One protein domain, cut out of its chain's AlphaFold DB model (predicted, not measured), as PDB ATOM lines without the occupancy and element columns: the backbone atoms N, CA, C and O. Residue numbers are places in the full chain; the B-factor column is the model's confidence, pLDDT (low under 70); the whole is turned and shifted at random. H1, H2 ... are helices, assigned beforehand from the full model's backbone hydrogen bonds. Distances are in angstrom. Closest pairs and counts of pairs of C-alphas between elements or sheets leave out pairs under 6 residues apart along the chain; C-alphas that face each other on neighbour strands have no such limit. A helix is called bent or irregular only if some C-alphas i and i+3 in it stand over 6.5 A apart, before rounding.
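Overview. This is residues 15 to 122 of the 355 residues of an uncharacterized protein of Acidimicrobiaceae bacterium (UniProt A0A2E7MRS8). Five helices stand in a rough row, in the order H1, H3, H2, H4, H5, with H2 in the middle between H3 and H4, H1 packing on the far side of H3 at one end, and H5 turned across the row at the other end, near H4. H3, H2 and H4 lie side by side, and the long link of residues 40 to 64 folds back from the end of H2 to the start of H3. The printed part has 108 residues with five named helices, H1 to H5 in order along the chain, and no named strand; the class is all helix. The whole is compact, with a radius of gyration of the C-alphas of 13.9 A, and its C-alphas span 41 by 35 by 23 A.

Arrangement. H1, residues 15 to 22, touches H3, residues 65 to 83, at a steep tilt of 41 degrees, opposite ways. The closest C-alphas, those of Leu 21 and Arg 72, are 6.2 A apart, and H3 touches H1 with residues 72 to 79 alone. H1 is only just apart from H2, residues 28 to 39, with the closest C-alphas 8.1 A apart. H2 touches H3 at a shallow tilt of 31 degrees, the same way; the closest C-alphas, those of Leu 35 and Gly 78, are 6.0 A apart. H2 also touches H4, residues 94 to 105, at a shallow tilt of 11 degrees, opposite ways, with the closest C-alphas, those of Pro 33 and Ile 100, 5.7 A apart. Of the three touching pairs two are at a shallow tilt, so the packing is mostly aligned, but only just. H5, residues 111 to 121, is close to H4 but not clearly touching it, about perpendicular at 89 degrees; the closest C-alphas, those of Arg 98 and Leu 114, are 7.3 A apart. H3 and H4 are apart. Every O i to N i+4 pair is within hydrogen-bond range in H1, H3, H4 and H5, and 7 of 8 are in H2.

Along the chain. H1 begins with C-alpha 15 at (25.050, -44.886, 269.250). H2 is 16.1 A long from first to last C-alpha, and is neither bent nor irregular, but only just: C-alphas 29 and 32 are 6.0 A apart. H3, the longest helix, runs 26.4 A from C-alpha 65 at (11.471, -53.171, 256.768). H4 is 16.4 A long and H5 16.0 A, ending with C-alpha 121 at (28.134, -35.967, 239.536).

Size, cuts and confidence. The two C-alphas farthest apart, those of Asp 15 and Gly 111, are 42.7 A from each other. The printed part has no cut. The link from H2 to H3 is long, with 25 residues; H3 to H4 is short, and H1 to H2 and H4 to H5 are tight. The mean pLDDT of the printed part is 90.9, and no printed residue is under 70.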
ATOM      1  N   ASP A  15      26.454 -45.007 268.856       97.81
ATOM      2  CA  ASP A  15      25.050 -44.886 269.250       97.81
ATOM      3  C   ASP A  15      24.365 -43.700 268.551       97.81
ATOM      4  O   ASP A  15      23.223 -43.819 268.107       97.81
ATOM      5  N   GLU A  16      25.067 -42.573 268.392       97.75
ATOM      6  CA  GLU A  16      24.552 -41.400 267.676       97.75
ATOM      7  C   GLU A  16      24.366 -41.682 266.180       97.75
ATOM      8  O   GLU A  16      23.309 -41.368 265.633       97.75
ATOM      9  N   ILE A  17      25.331 -42.338 265.522       97.50
ATOM     10  CA  ILE A  17      25.200 -42.727 264.108       97.50
ATOM     11  C   ILE A  17      24.007 -43.671 263.928       97.50
ATOM     12  O   ILE A  17      23.209 -43.484 263.011       97.50
ATOM     13  N   ARG A  18      23.839 -44.661 264.814       97.69
ATOM     14  CA  ARG A  18      22.683 -45.575 264.770       97.69
ATOM     15  C   ARG A  18      21.364 -44.835 264.956       97.69
ATOM     16  O   ARG A  18      20.411 -45.107 264.229       97.69
ATOM     17  N   ALA A  19      21.314 -43.881 265.881       97.38
ATOM     18  CA  ALA A  19      20.132 -43.056 266.090       97.38
ATOM     19  C   ALA A  19      19.789 -42.218 264.846       97.38
ATOM     20  O   ALA A  19      18.618 -42.136 264.482       97.38
ATOM     21  N   ILE A  20      20.791 -41.653 264.162       96.44
ATOM     22  CA  ILE A  20      20.608 -40.901 262.910       96.44
ATOM     23  C   ILE A  20      20.107 -41.819 261.788       96.44
ATOM     24  O   ILE A  20      19.142 -41.483 261.107       96.44
ATOM     25  N   LEU A  21      20.699 -43.005 261.618       96.81
ATOM     26  CA  LEU A  21      20.275 -43.977 260.600       96.81
ATOM     27  C   LEU A  21      18.853 -44.516 260.828       96.81
ATOM     28  O   LEU A  21      18.174 -44.901 259.875       96.81
ATOM     29  N   ALA A  22      18.394 -44.537 262.079       94.50
ATOM     30  CA  ALA A  22      17.031 -44.916 262.444       94.50
ATOM     31  C   ALA A  22      16.034 -43.741 262.404       94.50
ATOM     32  O   ALA A  22      14.826 -43.960 262.530       94.50
ATOM     33  N   ALA A  23      16.510 -42.499 262.267       92.81
ATOM     34  CA  ALA A  23      15.653 -41.323 262.287       92.81
ATOM     35  C   ALA A  23      14.766 -41.247 261.026       92.81
ATOM     36  O   ALA A  23      15.227 -41.555 259.923       92.81
ATOM     37  N   PRO A  24      13.502 -40.798 261.149       85.75
ATOM     38  CA  PRO A  24      12.659 -40.526 259.987       85.75
ATOM     39  C   PRO A  24      13.281 -39.461 259.074       85.75
ATOM     40  O   PRO A  24      13.724 -38.422 259.569       85.75
ATOM     41  N   GLY A  25      13.248 -39.671 257.757       82.56
ATOM     42  CA  GLY A  25      13.865 -38.780 256.770       82.56
ATOM     43  C   GLY A  25      15.297 -39.158 256.385       82.56
ATOM     44  O   GLY A  25      15.864 -38.503 255.514       82.56
ATOM     45  N   THR A  26      15.893 -40.183 257.006       89.44
ATOM     46  CA  THR A  26      17.197 -40.702 256.581       89.44
ATOM     47  C   THR A  26      17.032 -41.613 255.368       89.44
ATOM     48  O   THR A  26      16.573 -42.750 255.475       89.44
ATOM     49  N   GLU A  27      17.441 -41.122 254.202       90.62
ATOM     50  CA  GLU A  27      17.346 -41.846 252.933       90.62
ATOM     51  C   GLU A  27      18.583 -42.738 252.725       90.62
ATOM     52  O   GLU A  27      19.694 -42.263 252.485       90.62
ATOM     53  N   LEU A  28      18.391 -44.057 252.809       93.88
ATOM     54  CA  LEU A  28      19.440 -45.052 252.566       93.88
ATOM     55  C   LEU A  28      19.802 -45.216 251.073       93.88
ATOM     56  O   LEU A  28      20.993 -45.388 250.788       93.88
ATOM     57  N   PRO A  29      18.847 -45.133 250.114       92.31
ATOM     58  CA  PRO A  29      19.141 -45.246 248.686       92.31
ATOM     59  C   PRO A  29      20.234 -44.308 248.151       92.31
ATOM     60  O   PRO A  29      21.083 -44.796 247.408       92.31
ATOM     61  N   PRO A  30      20.288 -43.007 248.507       90.62
ATOM     62  CA  PRO A  30      21.407 -42.147 248.117       90.62
ATOM     63  C   PRO A  30      22.653 -42.323 249.003       90.62
ATOM     64  O   PRO A  30      23.770 -42.078 248.540       90.62
ATOM     65  N   LEU A  31      22.499 -42.762 250.259       94.69
ATOM     66  CA  LEU A  31      23.606 -42.897 251.211       94.69
ATOM     67  C   LEU A  31      24.556 -44.048 250.858       94.69
ATOM     68  O   LEU A  31      25.774 -43.868 250.876       94.69
ATOM     69  N   LEU A  32      24.024 -45.226 250.524       96.38
ATOM     70  CA  LEU A  32      24.845 -46.403 250.221       96.38
ATOM     71  C   LEU A  32      25.769 -46.192 249.001       96.38
ATOM     72  O   LEU A  32      26.970 -46.442 249.133       96.38
ATOM     73  N   PRO A  33      25.301 -45.656 247.854       94.56
ATOM     74  CA  PRO A  33      26.155 -45.293 246.722       94.56
ATOM     75  C   PRO A  33      27.230 -44.271 247.084       94.56
ATOM     76  O   PRO A  33      28.368 -44.395 246.631       94.56
ATOM     77  N   ALA A  34      26.895 -43.282 247.918       92.94
ATOM     78  CA  ALA A  34      27.855 -42.284 248.373       92.94
ATOM     79  C   ALA A  34      28.969 -42.917 249.224       92.94
ATOM     80  O   ALA A  34      30.143 -42.618 249.007       92.94
ATOM     81  N   LEU A  35      28.628 -43.838 250.133       95.44
ATOM     82  CA  LEU A  35      29.601 -44.588 250.936       95.44
ATOM     83  C   LEU A  35      30.452 -45.526 250.075       95.44
ATOM     84  O   LEU A  35      31.676 -45.517 250.197       95.44
ATOM     85  N   ALA A  36      29.828 -46.281 249.165       95.62
ATOM     86  CA  ALA A  36      30.523 -47.151 248.219       95.62
ATOM     87  C   ALA A  36      31.533 -46.364 247.375       95.62
ATOM     88  O   ALA A  36      32.669 -46.795 247.186       95.62
ATOM     89  N   PHE A  37      31.153 -45.169 246.922       93.62
ATOM     90  CA  PHE A  37      32.034 -44.280 246.173       93.62
ATOM     91  C   PHE A  37      33.158 -43.696 247.038       93.62
ATOM     92  O   PHE A  37      34.312 -43.651 246.601       93.62
ATOM     93  N   ALA A  38      32.836 -43.242 248.252       91.88
ATOM     94  CA  ALA A  38      33.790 -42.627 249.170       91.88
ATOM     95  C   ALA A  38      34.853 -43.620 249.659       91.88
ATOM     96  O   ALA A  38      36.010 -43.233 249.807       91.88
ATOM     97  N   LEU A  39      34.474 -44.882 249.871       94.00
ATOM     98  CA  LEU A  39      35.352 -45.957 250.344       94.00
ATOM     99  C   LEU A  39      35.955 -46.793 249.208       94.00
ATOM    100  O   LEU A  39      36.909 -47.528 249.435       94.00
ATOM    101  N   GLY A  40      35.426 -46.683 247.986       94.12
ATOM    102  CA  GLY A  40      35.825 -47.531 246.862       94.12
ATOM    103  C   GLY A  40      35.420 -48.997 247.047       94.12
ATOM    104  O   GLY A  40      36.138 -49.887 246.604       94.12
ATOM    105  N   ASP A  41      34.292 -49.251 247.717       95.00
ATOM    106  CA  ASP A  41      33.861 -50.590 248.122       95.00
ATOM    107  C   ASP A  41      32.445 -50.912 247.631       95.00
ATOM    108  O   ASP A  41      31.444 -50.457 248.187       95.00
ATOM    109  N   LEU A  42      32.368 -51.739 246.587       94.75
ATOM    110  CA  LEU A  42      31.105 -52.179 245.995       94.75
ATOM    111  C   LEU A  42      30.343 -53.178 246.871       94.75
ATOM    112  O   LEU A  42      29.158 -53.386 246.637       94.75
ATOM    113  N   THR A  43      30.975 -53.780 247.885       94.38
ATOM    114  CA  THR A  43      30.281 -54.719 248.782       94.38
ATOM    115  C   THR A  43      29.243 -54.028 249.672       94.38
ATOM    116  O   THR A  43      28.363 -54.689 250.219       94.38
ATOM    117  N   LEU A  44      29.295 -52.692 249.757       95.94
ATOM    118  CA  LEU A  44      28.279 -51.856 250.397       95.94
ATOM    119  C   LEU A  44      26.986 -51.734 249.570       95.94
ATOM    120  O   LEU A  44      26.018 -51.147 250.046       95.94
ATOM    121  N   LEU A  45      26.960 -52.271 248.346       96.00
ATOM    122  CA  LEU A  45      25.803 -52.275 247.453       96.00
ATOM    123  C   LEU A  45      25.330 -53.719 247.232       96.00
ATOM    124  O   LEU A  45      25.885 -54.422 246.385       96.00
ATOM    125  N   PRO A  46      24.319 -54.195 247.977       93.19
ATOM    126  CA  PRO A  46      23.821 -55.557 247.817       93.19
ATOM    127  C   PRO A  46      23.258 -55.785 246.409       93.19
ATOM    128  O   PRO A  46      22.382 -55.042 245.958       93.19
ATOM    129  N   GLU A  47      23.737 -56.826 245.721       86.38
ATOM    130  CA  GLU A  47      23.382 -57.109 244.319       86.38
ATOM    131  C   GLU A  47      21.884 -57.375 244.114       86.38
ATOM    132  O   GLU A  47      21.354 -57.046 243.057       86.38
ATOM    133  N   ASP A  48      21.199 -57.898 245.135       86.56
ATOM    134  CA  ASP A  48      19.779 -58.265 245.082       86.56
ATOM    135  C   ASP A  48      18.830 -57.162 245.598       86.56
ATOM    136  O   ASP A  48      17.616 -57.359 245.625       86.56
ATOM    137  N   LEU A  49      19.356 -56.001 246.017       89.50
ATOM    138  CA  LEU A  49      18.566 -54.888 246.576       89.50
ATOM    139  C   LEU A  49      18.598 -53.650 245.689       89.50
ATOM    140  O   LEU A  49      18.946 -52.553 246.119       89.50
ATOM    141  N   TRP A  50      18.220 -53.826 244.430       86.81
ATOM    142  CA  TRP A  50      18.057 -52.702 243.518       86.81
ATOM    143  C   TRP A  50      16.840 -51.871 243.921       86.81
ATOM    144  O   TRP A  50      15.864 -52.396 244.461       86.81
ATOM    145  N   LEU A  51      16.901 -50.566 243.653       85.38
ATOM    146  CA  LEU A  51      15.729 -49.709 243.783       85.38
ATOM    147  C   LEU A  51      14.703 -50.095 242.724       85.38
ATOM    148  O   LEU A  51      15.068 -50.394 241.587       85.38
ATOM    149  N   ASP A  52      13.429 -50.048 243.093       84.69
ATOM    150  CA  ASP A  52      12.339 -50.172 242.134       84.69
ATOM    151  C   ASP A  52      12.203 -48.836 241.379       84.69
ATOM    152  O   ASP A  52      11.836 -47.827 241.995       84.69
ATOM    153  N   PRO A  53      12.488 -48.777 240.060       79.94
ATOM    154  CA  PRO A  53      12.417 -47.525 239.309       79.94
ATOM    155  C   PRO A  53      11.020 -46.890 239.341       79.94
ATOM    156  O   PRO A  53      10.901 -45.661 239.286       79.94
ATOM    157  N   GLU A  54       9.966 -47.703 239.492       83.38
ATOM    158  CA  GLU A  54       8.579 -47.235 239.609       83.38
ATOM    159  C   GLU A  54       8.298 -46.558 240.961       83.38
ATOM    160  O   GLU A  54       7.345 -45.787 241.082       83.38
ATOM    161  N   LYS A  55       9.160 -46.785 241.960       83.19
ATOM    162  CA  LYS A  55       9.068 -46.240 243.324       83.19
ATOM    163  C   LYS A  55      10.221 -45.305 243.674       83.19
ATOM    164  O   LYS A  55      10.448 -45.011 244.842       83.19
ATOM    165  N   SER A  56      10.917 -44.779 242.670       73.94
ATOM    166  CA  SER A  56      12.041 -43.840 242.831       73.94
ATOM    167  C   SER A  56      11.701 -42.543 243.586       73.94
ATOM    168  O   SER A  56      12.600 -41.818 243.996       73.94
ATOM    169  N   LEU A  57      10.413 -42.238 243.779       74.38
ATOM    170  CA  LEU A  57       9.934 -41.095 244.567       74.38
ATOM    171  C   LEU A  57       9.600 -41.445 246.025       74.38
ATOM    172  O   LEU A  57       9.270 -40.548 246.803       74.38
ATOM    173  N   GLU A  58       9.627 -42.728 246.390       82.69
ATOM    174  CA  GLU A  58       9.482 -43.178 247.771       82.69
ATOM    175  C   GLU A  58      10.826 -43.068 248.501       82.69
ATOM    176  O   GLU A  58      11.871 -43.387 247.942       82.69
ATOM    177  N   GLU A  59      10.795 -42.674 249.778       82.56
ATOM    178  CA  GLU A  59      11.983 -42.369 250.603       82.56
ATOM    179  C   GLU A  59      13.037 -43.494 250.618       82.56
ATOM    180  O   GLU A  59      14.235 -43.235 250.673       82.56
ATOM    181  N   GLN A  60      12.593 -44.752 250.552       90.00
ATOM    182  CA  GLN A  60      13.459 -45.939 250.588       90.00
ATOM    183  C   GLN A  60      13.410 -46.746 249.280       90.00
ATOM    184  O   GLN A  60      13.755 -47.923 249.269       90.00
ATOM    185  N   GLY A  61      12.925 -46.143 248.186       83.56
ATOM    186  CA  GLY A  61      12.921 -46.748 246.847       83.56
ATOM    187  C   GLY A  61      12.201 -48.097 246.739       83.56
ATOM    188  O   GLY A  61      12.568 -48.926 245.907       83.56
ATOM    189  N   GLY A  62      11.192 -48.323 247.590       86.50
ATOM    190  CA  GLY A  62      10.363 -49.527 247.586       86.50
ATOM    191  C   GLY A  62      10.803 -50.665 248.510       86.50
ATOM    192  O   GLY A  62      10.149 -51.711 248.481       86.50
ATOM    193  N   TRP A  63      11.854 -50.489 249.317       92.00
ATOM    194  CA  TRP A  63      12.328 -51.522 250.243       92.00
ATOM    195  C   TRP A  63      11.397 -51.764 251.434       92.00
ATOM    196  O   TRP A  63      10.867 -50.825 252.038       92.00
ATOM    197  N   ASP A  64      11.262 -53.032 251.821       92.75
ATOM    198  CA  ASP A  64      10.572 -53.435 253.046       92.75
ATOM    199  C   ASP A  64      11.414 -53.184 254.315       92.75
ATOM    200  O   ASP A  64      12.550 -52.709 254.263       92.75
ATOM    201  N   ALA A  65      10.835 -53.460 255.485       93.38
ATOM    202  CA  ALA A  65      11.471 -53.171 256.768       93.38
ATOM    203  C   ALA A  65      12.755 -53.983 257.013       93.38
ATOM    204  O   ALA A  65      13.700 -53.446 257.592       93.38
ATOM    205  N   ASP A  66      12.805 -55.239 256.564       94.75
ATOM    206  CA  ASP A  66      13.961 -56.117 256.770       94.75
ATOM    207  C   ASP A  66      15.111 -55.699 255.840       94.75
ATOM    208  O   ASP A  66      16.269 -55.632 256.257       94.75
ATOM    209  N   GLN A  67      14.785 -55.339 254.594       94.75
ATOM    210  CA  GLN A  67      15.730 -54.772 253.631       94.75
ATOM    211  C   GLN A  67      16.312 -53.446 254.131       94.75
ATOM    212  O   GLN A  67      17.525 -53.243 254.081       94.75
ATOM    213  N   GLN A  68      15.468 -52.557 254.664       94.50
ATOM    214  CA  GLN A  68      15.925 -51.299 255.254       94.50
ATOM    215  C   GLN A  68      16.866 -51.533 256.440       94.50
ATOM    216  O   GLN A  68      17.876 -50.846 256.545       94.50
ATOM    217  N   GLU A  69      16.570 -52.497 257.314       95.62
ATOM    218  CA  GLU A  69      17.424 -52.793 258.467       95.62
ATOM    219  C   GLU A  69      18.800 -53.321 258.048       95.62
ATOM    220  O   GLU A  69      19.823 -52.857 258.551       95.62
ATOM    221  N   LEU A  70      18.846 -54.208 257.049       95.44
ATOM    222  CA  LEU A  70      20.107 -54.644 256.450       95.44
ATOM    223  C   LEU A  70      20.903 -53.454 255.888       95.44
ATOM    224  O   LEU A  70      22.095 -53.315 256.166       95.44
ATOM    225  N   CYS A  71      20.247 -52.571 255.133       96.00
ATOM    226  CA  CYS A  71      20.871 -51.377 254.569       96.00
ATOM    227  C   CYS A  71      21.383 -50.406 255.651       96.00
ATOM    228  O   CYS A  71      22.441 -49.803 255.462       96.00
ATOM    229  N   ARG A  72      20.697 -50.280 256.800       97.00
ATOM    230  CA  ARG A  72      21.178 -49.482 257.944       97.00
ATOM    231  C   ARG A  72      22.469 -50.043 258.524       97.00
ATOM    232  O   ARG A  72      23.384 -49.266 258.780       97.00
ATOM    233  N   GLU A  73      22.577 -51.358 258.702       97.81
ATOM    234  CA  GLU A  73      23.812 -51.974 259.208       97.81
ATOM    235  C   GLU A  73      24.985 -51.790 258.236       97.81
ATOM    236  O   GLU A  73      26.095 -51.455 258.656       97.81
ATOM    237  N   ILE A  74      24.738 -51.929 256.930       97.56
ATOM    238  CA  ILE A  74      25.754 -51.672 255.901       97.56
ATOM    239  C   ILE A  74      26.207 -50.206 255.951       97.56
ATOM    240  O   ILE A  74      27.410 -49.925 255.975       97.56
ATOM    241  N   ALA A  75      25.256 -49.268 256.011       97.88
ATOM    242  CA  ALA A  75      25.553 -47.845 256.109       97.88
ATOM    243  C   ALA A  75      26.333 -47.513 257.390       97.88
ATOM    244  O   ALA A  75      27.301 -46.756 257.340       97.88
ATOM    245  N   PHE A  76      25.966 -48.113 258.524       98.31
ATOM    246  CA  PHE A  76      26.648 -47.938 259.803       98.31
ATOM    247  C   PHE A  76      28.126 -48.346 259.734       98.31
ATOM    248  O   PHE A  76      29.001 -47.567 260.126       98.31
ATOM    249  N   GLU A  77      28.431 -49.529 259.195       97.81
ATOM    250  CA  GLU A  77      29.820 -49.976 259.045       97.81
ATOM    251  C   GLU A  77      30.601 -49.114 258.038       97.81
ATOM    252  O   GLU A  77      31.762 -48.778 258.286       97.81
ATOM    253  N   GLY A  78      29.960 -48.672 256.951       97.12
ATOM    254  CA  GLY A  78      30.551 -47.718 256.009       97.12
ATOM    255  C   GLY A  78      30.900 -46.376 256.667       97.12
ATOM    256  O   GLY A  78      32.025 -45.891 256.546       97.12
ATOM    257  N   ILE A  79      29.979 -45.796 257.440       97.00
ATOM    258  CA  ILE A  79      30.206 -44.533 258.158       97.00
ATOM    259  C   ILE A  79      31.339 -44.681 259.180       97.00
ATOM    260  O   ILE A  79      32.176 -43.787 259.295       97.00
ATOM    261  N   LYS A  80      31.428 -45.811 259.893       96.69
ATOM    262  CA  LYS A  80      32.527 -46.073 260.838       96.69
ATOM    263  C   LYS A  80      33.895 -46.091 260.166       96.69
ATOM    264  O   LYS A  80      34.846 -45.547 260.731       96.69
ATOM    265  N   ARG A  81      33.991 -46.705 258.986       95.88
ATOM    266  CA  ARG A  81      35.213 -46.720 258.169       95.88
ATOM    267  C   ARG A  81      35.577 -45.317 257.699       95.88
ATOM    268  O   ARG A  81      36.703 -44.872 257.891       95.88
ATOM    269  N   LEU A  82      34.602 -44.564 257.196       93.94
ATOM    270  CA  LEU A  82      34.832 -43.181 256.783       93.94
ATOM    271  C   LEU A  82      35.284 -42.300 257.964       93.94
ATOM    272  O   LEU A  82      36.231 -41.525 257.849       93.94
ATOM    273  N   ARG A  83      34.664 -42.477 259.139       95.06
ATOM    274  CA  ARG A  83      35.023 -41.791 260.391       95.06
ATOM    275  C   ARG A  83      36.445 -42.114 260.858       95.06
ATOM    276  O   ARG A  83      37.093 -41.249 261.441       95.06
ATOM    277  N   SER A  84      36.954 -43.323 260.609       93.56
ATOM    278  CA  SER A  84      38.342 -43.691 260.937       93.56
ATOM    279  C   SER A  84      39.374 -43.138 259.943       93.56
ATOM    280  O   SER A  84      40.577 -43.309 260.155       93.56
ATOM    281  N   GLY A  85      38.922 -42.430 258.902       90.81
ATOM    282  CA  GLY A  85      39.762 -41.834 257.866       90.81
ATOM    283  C   GLY A  85      40.015 -42.755 256.675       90.81
ATOM    284  O   GLY A  85      40.867 -42.436 255.846       90.81
ATOM    285  N   GLU A  86      39.308 -43.883 256.580       93.19
ATOM    286  CA  GLU A  86      39.353 -44.720 255.388       93.19
ATOM    287  C   GLU A  86      38.699 -43.987 254.216       93.19
ATOM    288  O   GLU A  86      37.589 -43.466 254.320       93.19
ATOM    289  N   ILE A  87      39.407 -43.953 253.095       88.56
ATOM    290  CA  ILE A  87      38.935 -43.386 251.840       88.56
ATOM    291  C   ILE A  87      39.354 -44.300 250.695       88.56
ATOM    292  O   ILE A  87      40.338 -45.037 250.796       88.56
ATOM    293  N   ARG A  88      38.610 -44.197 249.599       88.12
ATOM    294  CA  ARG A  88      38.902 -44.775 248.291       88.12
ATOM    295  C   ARG A  88      40.390 -44.660 247.936       88.12
ATOM    296  O   ARG A  88      40.981 -43.583 248.039       88.12
ATOM    297  N   ASP A  89      40.956 -45.755 247.428       81.06
ATOM    298  CA  ASP A  89      42.302 -45.774 246.854       81.06
ATOM    299  C   ASP A  89      42.337 -45.238 245.405       81.06
ATOM    300  O   ASP A  89      41.321 -44.901 244.795       81.06
ATOM    301  N   SER A  90      43.533 -45.154 244.819       76.69
ATOM    302  CA  SER A  90      43.712 -44.690 243.437       76.69
ATOM    303  C   SER A  90      43.314 -45.711 242.360       76.69
ATOM    304  O   SER A  90      43.404 -45.385 241.179       76.69
ATOM    305  N   ASN A  91      42.940 -46.943 242.725       80.00
ATOM    306  CA  ASN A  91      42.606 -48.010 241.774       80.00
ATOM    307  C   ASN A  91      41.126 -48.021 241.375       80.00
ATOM    308  O   ASN A  91      40.751 -48.781 240.484       80.00
ATOM    309  N   PHE A  92      40.295 -47.190 242.003       84.50
ATOM    310  CA  PHE A  92      38.878 -47.061 241.680       84.50
ATOM    311  C   PHE A  92      38.654 -46.727 240.200       84.50
ATOM    312  O   PHE A  92      39.178 -45.738 239.677       84.50
ATOM    313  N   THR A  93      37.869 -47.554 239.511       89.38
ATOM    314  CA  THR A  93      37.743 -47.476 238.054       89.38
ATOM    315  C   THR A  93      36.460 -46.779 237.599       89.38
ATOM    316  O   THR A  93      35.474 -46.648 238.324       89.38
ATOM    317  N   LYS A  94      36.428 -46.390 236.317       87.19
ATOM    318  CA  LYS A  94      35.201 -45.910 235.655       87.19
ATOM    319  C   LYS A  94      34.094 -46.972 235.624       87.19
ATOM    320  O   LYS A  94      32.923 -46.606 235.597       87.19
ATOM    321  N   ASP A  95      34.449 -48.260 235.602       92.06
ATOM    322  CA  ASP A  95      33.463 -49.346 235.637       92.06
ATOM    323  C   ASP A  95      32.858 -49.511 237.037       92.06
ATOM    324  O   ASP A  95      31.659 -49.747 237.152       92.06
ATOM    325  N   ASP A  96      33.639 -49.297 238.097       92.56
ATOM    326  CA  ASP A  96      33.115 -49.294 239.468       92.56
ATOM    327  C   ASP A  96      32.121 -48.150 239.658       92.56
ATOM    328  O   ASP A  96      31.007 -48.374 240.126       92.56
ATOM    329  N   LEU A  97      32.456 -46.948 239.175       91.25
ATOM    330  CA  LEU A  97      31.515 -45.829 239.161       91.25
ATOM    331  C   LEU A  97      30.225 -46.167 238.395       91.25
ATOM    332  O   LEU A  97      29.132 -45.906 238.892       91.25
ATOM    333  N   ARG A  98      30.331 -46.788 237.213       94.00
ATOM    334  CA  ARG A  98      29.160 -47.230 236.437       94.00
ATOM    335  C   ARG A  98      28.288 -48.200 237.236       94.00
ATOM    336  O   ARG A  98      27.066 -48.068 237.184       94.00
ATOM    337  N   LYS A  99      28.879 -49.156 237.962       94.31
ATOM    338  CA  LYS A  99      28.136 -50.108 238.808       94.31
ATOM    339  C   LYS A  99      27.399 -49.398 239.937       94.31
ATOM    340  O   LYS A  99      26.214 -49.653 240.114       94.31
ATOM    341  N   ILE A 100      28.068 -48.473 240.630       94.00
ATOM    342  CA  ILE A 100      27.455 -47.665 241.696       94.00
ATOM    343  C   ILE A 100      26.251 -46.893 241.154       94.00
ATOM    344  O   ILE A 100      25.166 -46.954 241.723       94.00
ATOM    345  N   MET A 101      26.422 -46.204 240.025       92.50
ATOM    346  CA  MET A 101      25.346 -45.421 239.417       92.50
ATOM    347  C   MET A 101      24.206 -46.316 238.916       92.50
ATOM    348  O   MET A 101      23.043 -45.970 239.078       92.50
ATOM    349  N   SER A 102      24.524 -47.486 238.352       92.75
ATOM    350  CA  SER A 102      23.512 -48.447 237.893       92.75
ATOM    351  C   SER A 102      22.661 -48.963 239.047       92.75
ATOM    352  O   SER A 102      21.436 -49.004 238.954       92.75
ATOM    353  N   TRP A 103      23.310 -49.288 240.164       93.38
ATOM    354  CA  TRP A 103      22.625 -49.683 241.385       93.38
ATOM    355  C   TRP A 103      21.737 -48.548 241.917       93.38
ATOM    356  O   TRP A 103      20.560 -48.766 242.190       93.38
ATOM    357  N   ALA A 104      22.262 -47.316 241.960       90.00
ATOM    358  CA  ALA A 104      21.526 -46.135 242.417       90.00
ATOM    359  C   ALA A 104      20.325 -45.778 241.524       90.00
ATOM    360  O   ALA A 104      19.372 -45.166 241.992       90.00
ATOM    361  N   CYS A 105      20.353 -46.148 240.244       88.94
ATOM    362  CA  CYS A 105      19.235 -45.943 239.324       88.94
ATOM    363  C   CYS A 105      18.280 -47.144 239.242       88.94
ATOM    364  O   CYS A 105      17.266 -47.051 238.554       88.94
ATOM    365  N   GLY A 106      18.605 -48.282 239.870       89.56
ATOM    366  CA  GLY A 106      17.836 -49.520 239.720       89.56
ATOM    367  C   GLY A 106      17.820 -50.063 238.284       89.56
ATOM    368  O   GLY A 106      16.923 -50.814 237.906       89.56
ATOM    369  N   THR A 107      18.790 -49.679 237.448       89.94
ATOM    370  CA  THR A 107      18.897 -50.123 236.051       89.94
ATOM    371  C   THR A 107      20.354 -50.137 235.593       89.94
ATOM    372  O   THR A 107      21.170 -49.342 236.053       89.94
ATOM    373  N   GLN A 108      20.708 -51.028 234.666       91.31
ATOM    374  CA  GLN A 108      22.042 -51.022 234.064       91.31
ATOM    375  C   GLN A 108      22.207 -49.767 233.204       91.31
ATOM    376  O   GLN A 108      21.492 -49.588 232.220       91.31
ATOM    377  N   LEU A 109      23.159 -48.912 233.574       91.38
ATOM    378  CA  LEU A 109      23.435 -47.679 232.847       91.38
ATOM    379  C   LEU A 109      24.457 -47.898 231.735       91.38
ATOM    380  O   LEU A 109      25.545 -48.442 231.955       91.38
ATOM    381  N   ASP A 110      24.128 -47.373 230.560       92.00
ATOM    382  CA  ASP A 110      24.992 -47.315 229.394       92.00
ATOM    383  C   ASP A 110      24.763 -46.032 228.571       92.00
ATOM    384  O   ASP A 110      23.938 -45.170 228.899       92.00
ATOM    385  N   GLY A 111      25.578 -45.874 227.523       90.88
ATOM    386  CA  GLY A 111      25.441 -44.817 226.524       90.88
ATOM    387  C   GLY A 111      25.346 -43.398 227.093       90.88
ATOM    388  O   GLY A 111      26.022 -43.034 228.055       90.88
ATOM    389  N   ALA A 112      24.488 -42.591 226.468       88.12
ATOM    390  CA  ALA A 112      24.364 -41.162 226.750       88.12
ATOM    391  C   ALA A 112      23.848 -40.854 228.167       88.12
ATOM    392  O   ALA A 112      24.176 -39.811 228.725       88.12
ATOM    393  N   TYR A 113      23.050 -41.746 228.765       86.69
ATOM    394  CA  TYR A 113      22.504 -41.510 230.103       86.69
ATOM    395  C   TYR A 113      23.581 -41.671 231.185       86.69
ATOM    396  O   TYR A 113      23.672 -40.849 232.096       86.69
ATOM    397  N   LEU A 114      24.471 -42.660 231.032       89.62
ATOM    398  CA  LEU A 114      25.661 -42.783 231.874       89.62
ATOM    399  C   LEU A 114      26.583 -41.563 231.735       89.62
ATOM    400  O   LEU A 114      27.102 -41.074 232.735       89.62
ATOM    401  N   GLU A 115      26.803 -41.076 230.510       88.00
ATOM    402  CA  GLU A 115      27.625 -39.882 230.268       88.00
ATOM    403  C   GLU A 115      27.042 -38.648 230.959       88.00
ATOM    404  O   GLU A 115      27.753 -37.991 231.716       88.00
ATOM    405  N   MET A 116      25.739 -38.404 230.794       88.56
ATOM    406  CA  MET A 116      25.030 -37.302 231.447       88.56
ATOM    407  C   MET A 116      25.194 -37.342 232.970       88.56
ATOM    408  O   MET A 116      25.603 -36.357 233.577       88.56
ATOM    409  N   LEU A 117      24.934 -38.488 233.602       87.50
ATOM    410  CA  LEU A 117      25.046 -38.592 235.056       87.50
ATOM    411  C   LEU A 117      26.494 -38.418 235.542       87.50
ATOM    412  O   LEU A 117      26.726 -37.869 236.617       87.50
ATOM    413  N   ARG A 118      27.494 -38.857 234.766       87.06
ATOM    414  CA  ARG A 118      28.909 -38.647 235.115       87.06
ATOM    415  C   ARG A 118      29.297 -37.174 235.040       87.06
ATOM    416  O   ARG A 118      30.102 -36.727 235.855       87.06
ATOM    417  N   GLU A 119      28.736 -36.443 234.082       85.50
ATOM    418  CA  GLU A 119      28.890 -34.991 233.976       85.50
ATOM    419  C   GLU A 119      28.236 -34.257 235.146       85.50
ATOM    420  O   GLU A 119      28.841 -33.332 235.685       85.50
ATOM    421  N   GLU A 120      27.040 -34.678 235.567       83.88
ATOM    422  CA  GLU A 120      26.360 -34.063 236.708       83.88
ATOM    423  C   GLU A 120      27.081 -34.332 238.029       83.88
ATOM    424  O   GLU A 120      27.315 -33.399 238.795       83.88
ATOM    425  N   LEU A 121      27.488 -35.582 238.280       80.81
ATOM    426  CA  LEU A 121      28.134 -35.967 239.536       80.81
ATOM    427  C   LEU A 121      29.552 -35.414 239.689       80.81
ATOM    428  O   LEU A 121      30.012 -35.287 240.820       80.81
ATOM    429  N   SER A 122      30.258 -35.122 238.588       80.50
ATOM    430  CA  SER A 122      31.639 -34.614 238.615       80.50
ATOM    431  C   SER A 122      32.530 -35.379 239.634       80.50
ATOM    432  O   SER A 122      33.121 -34.776 240.534       80.50
TER     433      SER A 122